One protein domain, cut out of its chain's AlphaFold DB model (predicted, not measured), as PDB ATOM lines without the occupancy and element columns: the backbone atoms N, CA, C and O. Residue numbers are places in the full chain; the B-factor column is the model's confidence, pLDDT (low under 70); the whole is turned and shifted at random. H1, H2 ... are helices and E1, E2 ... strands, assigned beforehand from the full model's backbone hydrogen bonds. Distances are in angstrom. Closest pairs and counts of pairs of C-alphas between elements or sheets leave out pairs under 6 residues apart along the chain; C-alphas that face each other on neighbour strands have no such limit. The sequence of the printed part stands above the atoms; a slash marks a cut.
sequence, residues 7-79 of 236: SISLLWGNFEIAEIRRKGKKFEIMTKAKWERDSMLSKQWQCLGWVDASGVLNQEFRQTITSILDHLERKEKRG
ATOM      1  N   SER A   7      21.219 132.017 162.174       79.88
ATOM      2  CA  SER A   7      22.421 131.355 161.658       79.88
ATOM      3  C   SER A   7      23.686 132.036 162.163       79.88
ATOM      4  O   SER A   7      23.764 133.260 162.130       79.88
ATOM      5  N   ILE A   8      24.661 131.231 162.572       82.69
ATOM      6  CA  ILE A   8      26.019 131.630 162.934       82.69
ATOM      7  C   ILE A   8      26.950 131.088 161.856       82.69
ATOM      8  O   ILE A   8      27.006 129.876 161.666       82.69
ATOM      9  N   SER A   9      27.664 131.967 161.160       85.12
ATOM     10  CA  SER A   9      28.681 131.580 160.179       85.12
ATOM     11  C   SER A   9      30.054 131.561 160.842       85.12
ATOM     12  O   SER A   9      30.447 132.517 161.504       85.12
ATOM     13  N   LEU A  10      30.781 130.467 160.655       87.94
ATOM     14  CA  LEU A  10      32.157 130.285 161.097       87.94
ATOM     15  C   LEU A  10      33.071 130.516 159.897       87.94
ATOM     16  O   LEU A  10      32.887 129.895 158.846       87.94
ATOM     17  N   LEU A  11      34.034 131.425 160.045       87.88
ATOM     18  CA  LEU A  11      34.857 131.923 158.945       87.88
ATOM     19  C   LEU A  11      36.348 131.670 159.193       87.88
ATOM     20  O   LEU A  11      36.828 131.812 160.315       87.88
ATOM     21  N   TRP A  12      37.092 131.401 158.123       89.25
ATOM     22  CA  TRP A  12      38.544 131.558 158.054       89.25
ATOM     23  C   TRP A  12      38.836 132.720 157.103       89.25
ATOM     24  O   TRP A  12      38.546 132.636 155.909       89.25
ATOM     25  N   GLY A  13      39.308 133.856 157.623       86.12
ATOM     26  CA  GLY A  13      39.304 135.099 156.843       86.12
ATOM     27  C   GLY A  13      37.892 135.402 156.319       86.12
ATOM     28  O   GLY A  13      36.945 135.496 157.090       86.12
ATOM     29  N   ASN A  14      37.712 135.534 155.011       86.81
ATOM     30  CA  ASN A  14      36.398 135.718 154.377       86.81
ATOM     31  C   ASN A  14      35.732 134.408 153.908       86.81
ATOM     32  O   ASN A  14      34.631 134.449 153.359       86.81
ATOM     33  N   PHE A  15      36.371 133.256 154.103       90.19
ATOM     34  CA  PHE A  15      35.839 131.963 153.691       90.19
ATOM     35  C   PHE A  15      34.948 131.371 154.778       90.19
ATOM     36  O   PHE A  15      35.415 131.054 155.867       90.19
ATOM     37  N   GLU A  16      33.662 131.191 154.485       91.25
ATOM     38  CA  GLU A  16      32.768 130.437 155.366       91.25
ATOM     39  C   GLU A  16      33.143 128.955 155.327       91.25
ATOM     40  O   GLU A  16      33.124 128.351 154.254       91.25
ATOM     41  N   ILE A  17      33.495 128.399 156.490       95.12
ATOM     42  CA  ILE A  17      33.924 127.002 156.665       95.12
ATOM     43  C   ILE A  17      32.850 126.145 157.345       95.12
ATOM     44  O   ILE A  17      32.801 124.928 157.158       95.12
ATOM     45  N   ALA A  18      31.948 126.771 158.106       94.25
ATOM     46  CA  ALA A  18      30.804 126.112 158.725       94.25
ATOM     47  C   ALA A  18      29.675 127.101 159.043       94.25
ATOM     48  O   ALA A  18      29.885 128.305 159.140       94.25
ATOM     49  N   GLU A  19      28.469 126.576 159.226       92.56
ATOM     50  CA  GLU A  19      27.283 127.314 159.655       92.56
ATOM     51  C   GLU A  19      26.581 126.521 160.764       92.56
ATOM     52  O   GLU A  19      26.387 125.308 160.644       92.56
ATOM     53  N   ILE A  20      26.153 127.210 161.819       90.06
ATOM     54  CA  ILE A  20      25.211 126.693 162.813       90.06
ATOM     55  C   ILE A  20      23.880 127.384 162.573       90.06
ATOM     56  O   ILE A  20      23.774 128.599 162.715       90.06
ATOM     57  N   ARG A  21      22.843 126.630 162.226       88.44
ATOM     58  CA  ARG A  21      21.513 127.157 161.930       88.44
ATOM     59  C   ARG A  21      20.483 126.609 162.901       88.44
ATOM     60  O   ARG A  21      20.402 125.410 163.130       88.44
ATOM     61  N   ARG A  22      19.622 127.471 163.431       84.06
ATOM     62  CA  ARG A  22      18.438 127.054 164.186       84.06
ATOM     63  C   ARG A  22      17.264 126.830 163.235       84.06
ATOM     64  O   ARG A  22      16.854 127.750 162.529       84.06
ATOM     65  N   LYS A  23      16.683 125.631 163.273       80.69
ATOM     66  CA  LYS A  23      15.470 125.248 162.543       80.69
ATOM     67  C   LYS A  23      14.404 124.789 163.540       80.69
ATOM     68  O   LYS A  23      14.409 123.657 164.027       80.69
ATOM     69  N   GLY A  24      13.506 125.705 163.905       81.88
ATOM     70  CA  GLY A  24      12.518 125.485 164.963       81.88
ATOM     71  C   GLY A  24      13.177 125.250 166.330       81.88
ATOM     72  O   GLY A  24      13.829 126.139 166.884       81.88
ATOM     73  N   LYS A  25      13.002 124.044 166.885       81.69
ATOM     74  CA  LYS A  25      13.612 123.623 168.164       81.69
ATOM     75  C   LYS A  25      14.964 122.910 168.008       81.69
ATOM     76  O   LYS A  25      15.556 122.553 169.018       81.69
ATOM     77  N   LYS A  26      15.437 122.681 166.779       83.00
ATOM     78  CA  LYS A  26      16.692 121.968 166.501       83.00
ATOM     79  C   LYS A  26      17.777 122.928 166.020       83.00
ATOM     80  O   LYS A  26      17.472 123.947 165.398       83.00
ATOM     81  N   PHE A  27      19.028 122.571 166.287       86.25
ATOM     82  CA  PHE A  27      20.200 123.188 165.678       86.25
ATOM     83  C   PHE A  27      20.775 122.229 164.638       86.25
ATOM     84  O   PHE A  27      20.868 121.029 164.879       86.25
ATOM     85  N   GLU A  28      21.124 122.767 163.480       90.69
ATOM     86  CA  GLU A  28      21.812 122.085 162.394       90.69
ATOM     87  C   GLU A  28      23.212 122.692 162.312       90.69
ATOM     88  O   GLU A  28      23.349 123.898 162.106       90.69
ATOM     89  N   ILE A  29      24.243 121.879 162.507       94.12
ATOM     90  CA  ILE A  29      25.632 122.282 162.288       94.12
ATOM     91  C   ILE A  29      26.042 121.670 160.955       94.12
ATOM     92  O   ILE A  29      25.785 120.492 160.710       94.12
ATOM     93  N   MET A  30      26.641 122.451 160.069       95.44
ATOM     94  CA  MET A  30      27.083 121.947 158.774       95.44
ATOM     95  C   MET A  30      28.330 122.662 158.291       95.44
ATOM     96  O   MET A  30      28.530 123.842 158.570       95.44
ATOM     97  N   THR A  31      29.156 121.958 157.533       96.25
ATOM     98  CA  THR A  31      30.295 122.560 156.850       96.25
ATOM     99  C   THR A  31      29.825 123.434 155.690       96.25
ATOM    100  O   THR A  31      28.736 123.263 155.122       96.25
ATOM    101  N   LYS A  32      30.660 124.401 155.323       94.62
ATOM    102  CA  LYS A  32      30.478 125.273 154.165       94.62
ATOM    103  C   LYS A  32      31.796 125.347 153.415       94.62
ATOM    104  O   LYS A  32      32.840 125.546 154.008       94.62
ATOM    105  N   ALA A  33      31.740 125.166 152.102       93.25
ATOM    106  CA  ALA A  33      32.907 125.296 151.233       93.25
ATOM    107  C   ALA A  33      32.485 125.707 149.815       93.25
ATOM    108  O   ALA A  33      32.999 125.210 148.817       93.25
ATOM    109  N   LYS A  34      31.488 126.599 149.710       91.25
ATOM    110  CA  LYS A  34      30.957 127.065 148.412       91.25
ATOM    111  C   LYS A  34      31.962 127.891 147.604       91.25
ATOM    112  O   LYS A  34      31.748 128.130 146.423       91.25
ATOM    113  N   TRP A  35      33.007 128.370 148.266       92.31
ATOM    114  CA  TRP A  35      34.105 129.117 147.668       92.31
ATOM    115  C   TRP A  35      35.125 128.212 146.966       92.31
ATOM    116  O   TRP A  35      35.909 128.710 146.159       92.31
ATOM    117  N   GLU A  36      35.123 126.903 147.244       94.38
ATOM    118  CA  GLU A  36      36.011 125.958 146.575       94.38
ATOM    119  C   GLU A  36      35.450 125.588 145.197       94.38
ATOM    120  O   GLU A  36      34.275 125.244 145.053       94.38
ATOM    121  N   ARG A  37      36.301 125.690 144.174       92.56
ATOM    122  CA  ARG A  37      35.942 125.425 142.776       92.56
ATOM    123  C   ARG A  37      36.050 123.947 142.437       92.56
ATOM    124  O   ARG A  37      35.341 123.485 141.543       92.56
ATOM    125  N   ASP A  38      36.910 123.209 143.133       93.94
ATOM    126  CA  ASP A  38      36.972 121.761 142.996       93.94
ATOM    127  C   ASP A  38      35.693 121.122 143.560       93.94
ATOM    128  O   ASP A  38      35.478 121.014 144.770       93.94
ATOM    129  N   SER A  39      34.823 120.687 142.647       92.19
ATOM    130  CA  SER A  39      33.545 120.067 142.996       92.19
ATOM    131  C   SER A  39      33.690 118.744 143.758       92.19
ATOM    132  O   SER A  39      32.778 118.389 144.507       92.19
ATOM    133  N   MET A  40      34.805 118.022 143.594       93.88
ATOM    134  CA  MET A  40      35.070 116.773 144.313       93.88
ATOM    135  C   MET A  40      35.427 117.077 145.765       93.88
ATOM    136  O   MET A  40      34.797 116.518 146.662       93.88
ATOM    137  N   LEU A  41      36.339 118.027 146.001       93.81
ATOM    138  CA  LEU A  41      36.668 118.494 147.355       93.81
ATOM    139  C   LEU A  41      35.451 119.115 148.046       93.81
ATOM    140  O   LEU A  41      35.145 118.778 149.187       93.81
ATOM    141  N   SER A  42      34.699 119.963 147.338       91.62
ATOM    142  CA  SER A  42      33.497 120.597 147.886       91.62
ATOM    143  C   SER A  42      32.454 119.566 148.326       91.62
ATOM    144  O   SER A  42      31.865 119.718 149.393       91.62
ATOM    145  N   LYS A  43      32.248 118.490 147.551       92.88
ATOM    146  CA  LYS A  43      31.368 117.372 147.931       92.88
ATOM    147  C   LYS A  43      31.928 116.568 149.099       92.88
ATOM    148  O   LYS A  43      31.177 116.259 150.015       92.88
ATOM    149  N   GLN A  44      33.223 116.257 149.084       94.31
ATOM    150  CA  GLN A  44      33.888 115.530 150.168       94.31
ATOM    151  C   GLN A  44      33.760 116.268 151.503       94.31
ATOM    152  O   GLN A  44      33.622 115.647 152.553       94.31
ATOM    153  N   TRP A  45      33.794 117.596 151.469       96.50
ATOM    154  CA  TRP A  45      33.668 118.408 152.664       96.50
ATOM    155  C   TRP A  45      32.234 118.634 153.122       96.50
ATOM    156  O   TRP A  45      32.065 119.270 154.154       96.50
ATOM    157  N   GLN A  46      31.201 118.145 152.429       94.69
ATOM    158  CA  GLN A  46      29.820 118.245 152.914       94.69
ATOM    159  C   GLN A  46      29.600 117.274 154.073       94.69
ATOM    160  O   GLN A  46      29.459 116.073 153.876       94.69
ATOM    161  N   CYS A  47      29.541 117.813 155.287       95.00
ATOM    162  CA  CYS A  47      29.383 117.041 156.508       95.00
ATOM    163  C   CYS A  47      28.427 117.767 157.462       95.00
ATOM    164  O   CYS A  47      28.426 119.001 157.559       95.00
ATOM    165  N   LEU A  48      27.600 116.991 158.166       95.44
ATOM    166  CA  LEU A  48      26.757 117.487 159.246       95.44
ATOM    167  C   LEU A  48      27.471 117.303 160.583       95.44
ATOM    168  O   LEU A  48      27.999 116.237 160.898       95.44
ATOM    169  N   GLY A  49      27.454 118.366 161.373       94.19
ATOM    170  CA  GLY A  49      27.930 118.370 162.740       94.19
ATOM    171  C   GLY A  49      26.805 118.039 163.711       94.19
ATOM    172  O   GLY A  49      25.653 118.448 163.534       94.19
ATOM    173  N   TRP A  50      27.149 117.341 164.779       92.12
ATOM    174  CA  TRP A  50      26.301 117.185 165.953       92.12
ATOM    175  C   TRP A  50      27.170 117.138 167.204       92.12
ATOM    176  O   TRP A  50      28.356 116.811 167.147       92.12
ATOM    177  N   VAL A  51      26.570 117.526 168.324       90.69
ATOM    178  CA  VAL A  51      27.225 117.589 169.627       90.69
ATOM    179  C   VAL A  51      26.609 116.512 170.506       90.69
ATOM    180  O   VAL A  51      25.382 116.397 170.568       90.69
ATOM    181  N   ASP A  52      27.445 115.700 171.139       88.12
ATOM    182  CA  ASP A  52      26.990 114.678 172.076       88.12
ATOM    183  C   ASP A  52      26.652 115.263 173.462       88.12
ATOM    184  O   ASP A  52      26.780 116.463 173.717       88.12
ATOM    185  N   ALA A  53      26.220 114.408 174.392       88.81
ATOM    186  CA  ALA A  53      25.896 114.828 175.758       88.81
ATOM    187  C   ALA A  53      27.109 115.363 176.547       88.81
ATOM    188  O   ALA A  53      26.921 116.019 177.569       88.81
ATOM    189  N   SER A  54      28.338 115.108 176.083       90.31
ATOM    190  CA  SER A  54      29.569 115.640 176.676       90.31
ATOM    191  C   SER A  54      29.949 117.024 176.137       90.31
ATOM    192  O   SER A  54      30.925 117.615 176.591       90.31
ATOM    193  N   GLY A  55      29.179 117.569 175.190       88.38
ATOM    194  CA  GLY A  55      29.491 118.845 174.550       88.38
ATOM    195  C   GLY A  55      30.534 118.723 173.436       88.38
ATOM    196  O   GLY A  55      31.033 119.742 172.957       88.38
ATOM    197  N   VAL A  56      30.860 117.504 172.996       90.69
ATOM    198  CA  VAL A  56      31.895 117.256 171.986       90.69
ATOM    199  C   VAL A  56      31.268 117.117 170.600       90.69
ATOM    200  O   VAL A  56      30.306 116.378 170.397       90.69
ATOM    201  N   LEU A  57      31.840 117.829 169.624       93.44
ATOM    202  CA  LEU A  57      31.489 117.679 168.210       93.44
ATOM    203  C   LEU A  57      31.919 116.306 167.683       93.44
ATOM    204  O   LEU A  57      33.039 115.845 167.942       93.44
ATOM    205  N   ASN A  58      31.065 115.692 166.867       95.12
ATOM    206  CA  ASN A  58      31.370 114.420 166.222       95.12
ATOM    207  C   ASN A  58      32.703 114.466 165.461       95.12
ATOM    208  O   ASN A  58      33.090 115.473 164.864       95.12
ATOM    209  N   GLN A  59      33.434 113.354 165.522       95.88
ATOM    210  CA  GLN A  59      34.800 113.261 165.009       95.88
ATOM    211  C   GLN A  59      34.891 113.549 163.509       95.88
ATOM    212  O   GLN A  59      35.790 114.272 163.095       95.88
ATOM    213  N   GLU A  60      33.950 113.026 162.724       96.25
ATOM    214  CA  GLU A  60      33.889 113.238 161.277       96.25
ATOM    215  C   GLU A  60      33.849 114.732 160.937       96.25
ATOM    216  O   GLU A  60      34.702 115.220 160.202       96.25
ATOM    217  N   PHE A  61      32.946 115.489 161.570       96.12
ATOM    218  CA  PHE A  61      32.843 116.929 161.355       96.12
ATOM    219  C   PHE A  61      34.143 117.656 161.710       96.12
ATOM    220  O   PHE A  61      34.613 118.498 160.946       96.12
ATOM    221  N   ARG A  62      34.764 117.309 162.847       95.38
ATOM    222  CA  ARG A  62      36.056 117.890 163.253       95.38
ATOM    223  C   ARG A  62      37.148 117.614 162.219       95.38
ATOM    224  O   ARG A  62      37.855 118.540 161.842       95.38
ATOM    225  N   GLN A  63      37.249 116.380 161.729       97.00
ATOM    226  CA  GLN A  63      38.220 115.995 160.701       97.00
ATOM    227  C   GLN A  63      37.988 116.742 159.385       97.00
ATOM    228  O   GLN A  63      38.947 117.205 158.767       97.00
ATOM    229  N   THR A  64      36.732 116.915 158.973       97.44
ATOM    230  CA  THR A  64      36.397 117.705 157.786       97.44
ATOM    231  C   THR A  64      36.813 119.165 157.948       97.44
ATOM    232  O   THR A  64      37.432 119.716 157.042       97.44
ATOM    233  N   ILE A  65      36.541 119.785 159.102       96.56
ATOM    234  CA  ILE A  65      36.978 121.162 159.382       96.56
ATOM    235  C   ILE A  65      38.503 121.269 159.341       96.56
ATOM    236  O   ILE A  65      39.018 122.159 158.668       96.56
ATOM    237  N   THR A  66      39.230 120.349 159.977       96.50
ATOM    238  CA  THR A  66      40.699 120.309 159.898       96.50
ATOM    239  C   THR A  66      41.177 120.206 158.448       96.50
ATOM    240  O   THR A  66      42.027 120.985 158.035       96.50
ATOM    241  N   SER A  67      40.567 119.341 157.632       97.31
ATOM    242  CA  SER A  67      40.909 119.199 156.210       97.31
ATOM    243  C   SER A  67      40.702 120.491 155.406       97.31
ATOM    244  O   SER A  67      41.535 120.822 154.557       97.31
ATOM    245  N   ILE A  68      39.620 121.231 155.681       97.19
ATOM    246  CA  ILE A  68      39.354 122.540 155.066       97.19
ATOM    247  C   ILE A  68      40.440 123.547 155.468       97.19
ATOM    248  O   ILE A  68      40.981 124.240 154.605       97.19
ATOM    249  N   LEU A  69      40.781 123.616 156.758       95.94
ATOM    250  CA  LEU A  69      41.812 124.523 157.274       95.94
ATOM    251  C   LEU A  69      43.183 124.216 156.657       95.94
ATOM    252  O   LEU A  69      43.806 125.110 156.087       95.94
ATOM    253  N   ASP A  70      43.593 122.947 156.645       96.56
ATOM    254  CA  ASP A  70      44.850 122.503 156.029       96.56
ATOM    255  C   ASP A  70      44.904 122.831 154.533       96.56
ATOM    256  O   ASP A  70      45.972 123.061 153.960       96.56
ATOM    257  N   HIS A  71      43.762 122.777 153.847       96.38
ATOM    258  CA  HIS A  71      43.679 123.159 152.444       96.38
ATOM    259  C   HIS A  71      43.889 124.664 152.262       96.38
ATOM    260  O   HIS A  71      44.707 125.054 151.430       96.38
ATOM    261  N   LEU A  72      43.207 125.497 153.048       95.12
ATOM    262  CA  LEU A  72      43.342 126.956 153.001       95.12
ATOM    263  C   LEU A  72      44.771 127.414 153.319       95.12
ATOM    264  O   LEU A  72      45.324 128.241 152.596       95.12
ATOM    265  N   GLU A  73      45.412 126.811 154.319       92.88
ATOM    266  CA  GLU A  73      46.819 127.077 154.635       92.88
ATOM    267  C   GLU A  73      47.760 126.682 153.493       92.88
ATOM    268  O   GLU A  73      48.725 127.388 153.199       92.88
ATOM    269  N   ARG A  74      47.490 125.565 152.806       95.25
ATOM    270  CA  ARG A  74      48.263 125.175 151.618       95.25
ATOM    271  C   ARG A  74      48.061 126.147 150.460       95.25
ATOM    272  O   ARG A  74      49.045 126.469 149.800       95.25
ATOM    273  N   LYS A  75      46.835 126.624 150.215       94.19
ATOM    274  CA  LYS A  75      46.569 127.646 149.184       94.19
ATOM    275  C   LYS A  75      47.343 128.925 149.467       94.19
ATOM    276  O   LYS A  75      47.954 129.474 148.558       94.19
ATOM    277  N   GLU A  76      47.352 129.371 150.719       90.75
ATOM    278  CA  GLU A  76      48.118 130.548 151.123       90.75
ATOM    279  C   GLU A  76      49.615 130.353 150.866       90.75
ATOM    280  O   GLU A  76      50.221 131.160 150.171       90.75
ATOM    281  N   LYS A  77      50.195 129.241 151.339       90.56
ATOM    282  CA  LYS A  77      51.621 128.926 151.137       90.56
ATOM    283  C   LYS A  77      52.012 128.825 149.660       90.56
ATOM    284  O   LYS A  77      53.162 129.082 149.322       90.56
ATOM    285  N   ARG A  78      51.076 128.446 148.784       93.19
ATOM    286  CA  ARG A  78      51.277 128.390 147.326       93.19
ATOM    287  C   ARG A  78      50.980 129.712 146.606       93.19
ATOM    288  O   ARG A  78      51.141 129.767 145.393       93.19
ATOM    289  N   GLY A  79      50.544 130.756 147.314       90.31
ATOM    290  CA  GLY A  79      50.171 132.039 146.706       90.31
ATOM    291  C   GLY A  79      48.889 131.977 145.868       90.31
ATOM    292  O   GLY A  79      48.696 132.785 144.967       90.31
TER     293      GLY A  79
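Overview. This is residues 7 to 79 of the 236 residues of an uncharacterized protein of bioreactor metagenome (UniProt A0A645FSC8). A small sheet of three strands has one long helix, H2, running along one of its faces, and residues 73 to 79 at the far end of this helix stick out past the sheet. The short helix H1 is not on the sheet, and the long stretch of residues 45 to 58 leads from it back beside E3 before H2 begins. The 73 printed residues hold E1, E2, E3, H1, H2 in chain order; the sheet's order is E1 - E2 - E3, antiparallel, and the class is mixed, helices and strands. The whole is compact, with a radius of gyration of the C-alphas of 13.0 A, yet elongated, spanning 42 by 22 by 22 A.

Arrangement. E1, residues 7 to 12, E2, residues 15 to 23, and E3, residues 26 to 31, form a meander, each strand the antiparallel neighbour of the one before. The hairpin E1 and E2 has N 10 and O 18 within hydrogen-bond range at 2.8 A. The hairpin E2 and E3 has N 21 and O 28 within hydrogen-bond range at 2.8 A. E2 bends by 50 degrees at residue 18. H2, residues 59 to 77, is on the sheet at a height of 9.6 A, making two layers, a helix on one face of a sheet. It lies over E2 and E3 and runs along the strands, at 3 degrees to E2 on the local plane. The closest C-alphas of E2 and H2, those of Ile 17 and Ile 65, are 7.1 A apart. H1, residues 39 to 44, and H2 are near each other, their closest C-alphas 8.3 A apart. In both helices every O i to N i+4 pair is within hydrogen-bond range. Residues 29 to 30 of E3 pair with residues 48 to 49, antiparallel.

Along the chain. E1 begins at C-alpha 7, (22.421, 131.355, 161.658), and measures 16.5 A. E2 measures 23.2 A, E3 16.7 A and H1 8.5 A. H2 measures 26.8 A, from C-alpha 59 at (34.800, 113.261, 165.009) to C-alpha 77 at (51.621, 128.926, 151.137).

Size, cuts and confidence. The two C-alphas farthest apart, those of Lys 25 and Arg 78, are 43.3 A apart. The printed part has no cut; the link from H1 to H2 is long, with 14 residues. No printed residue is under 70 in pLDDT.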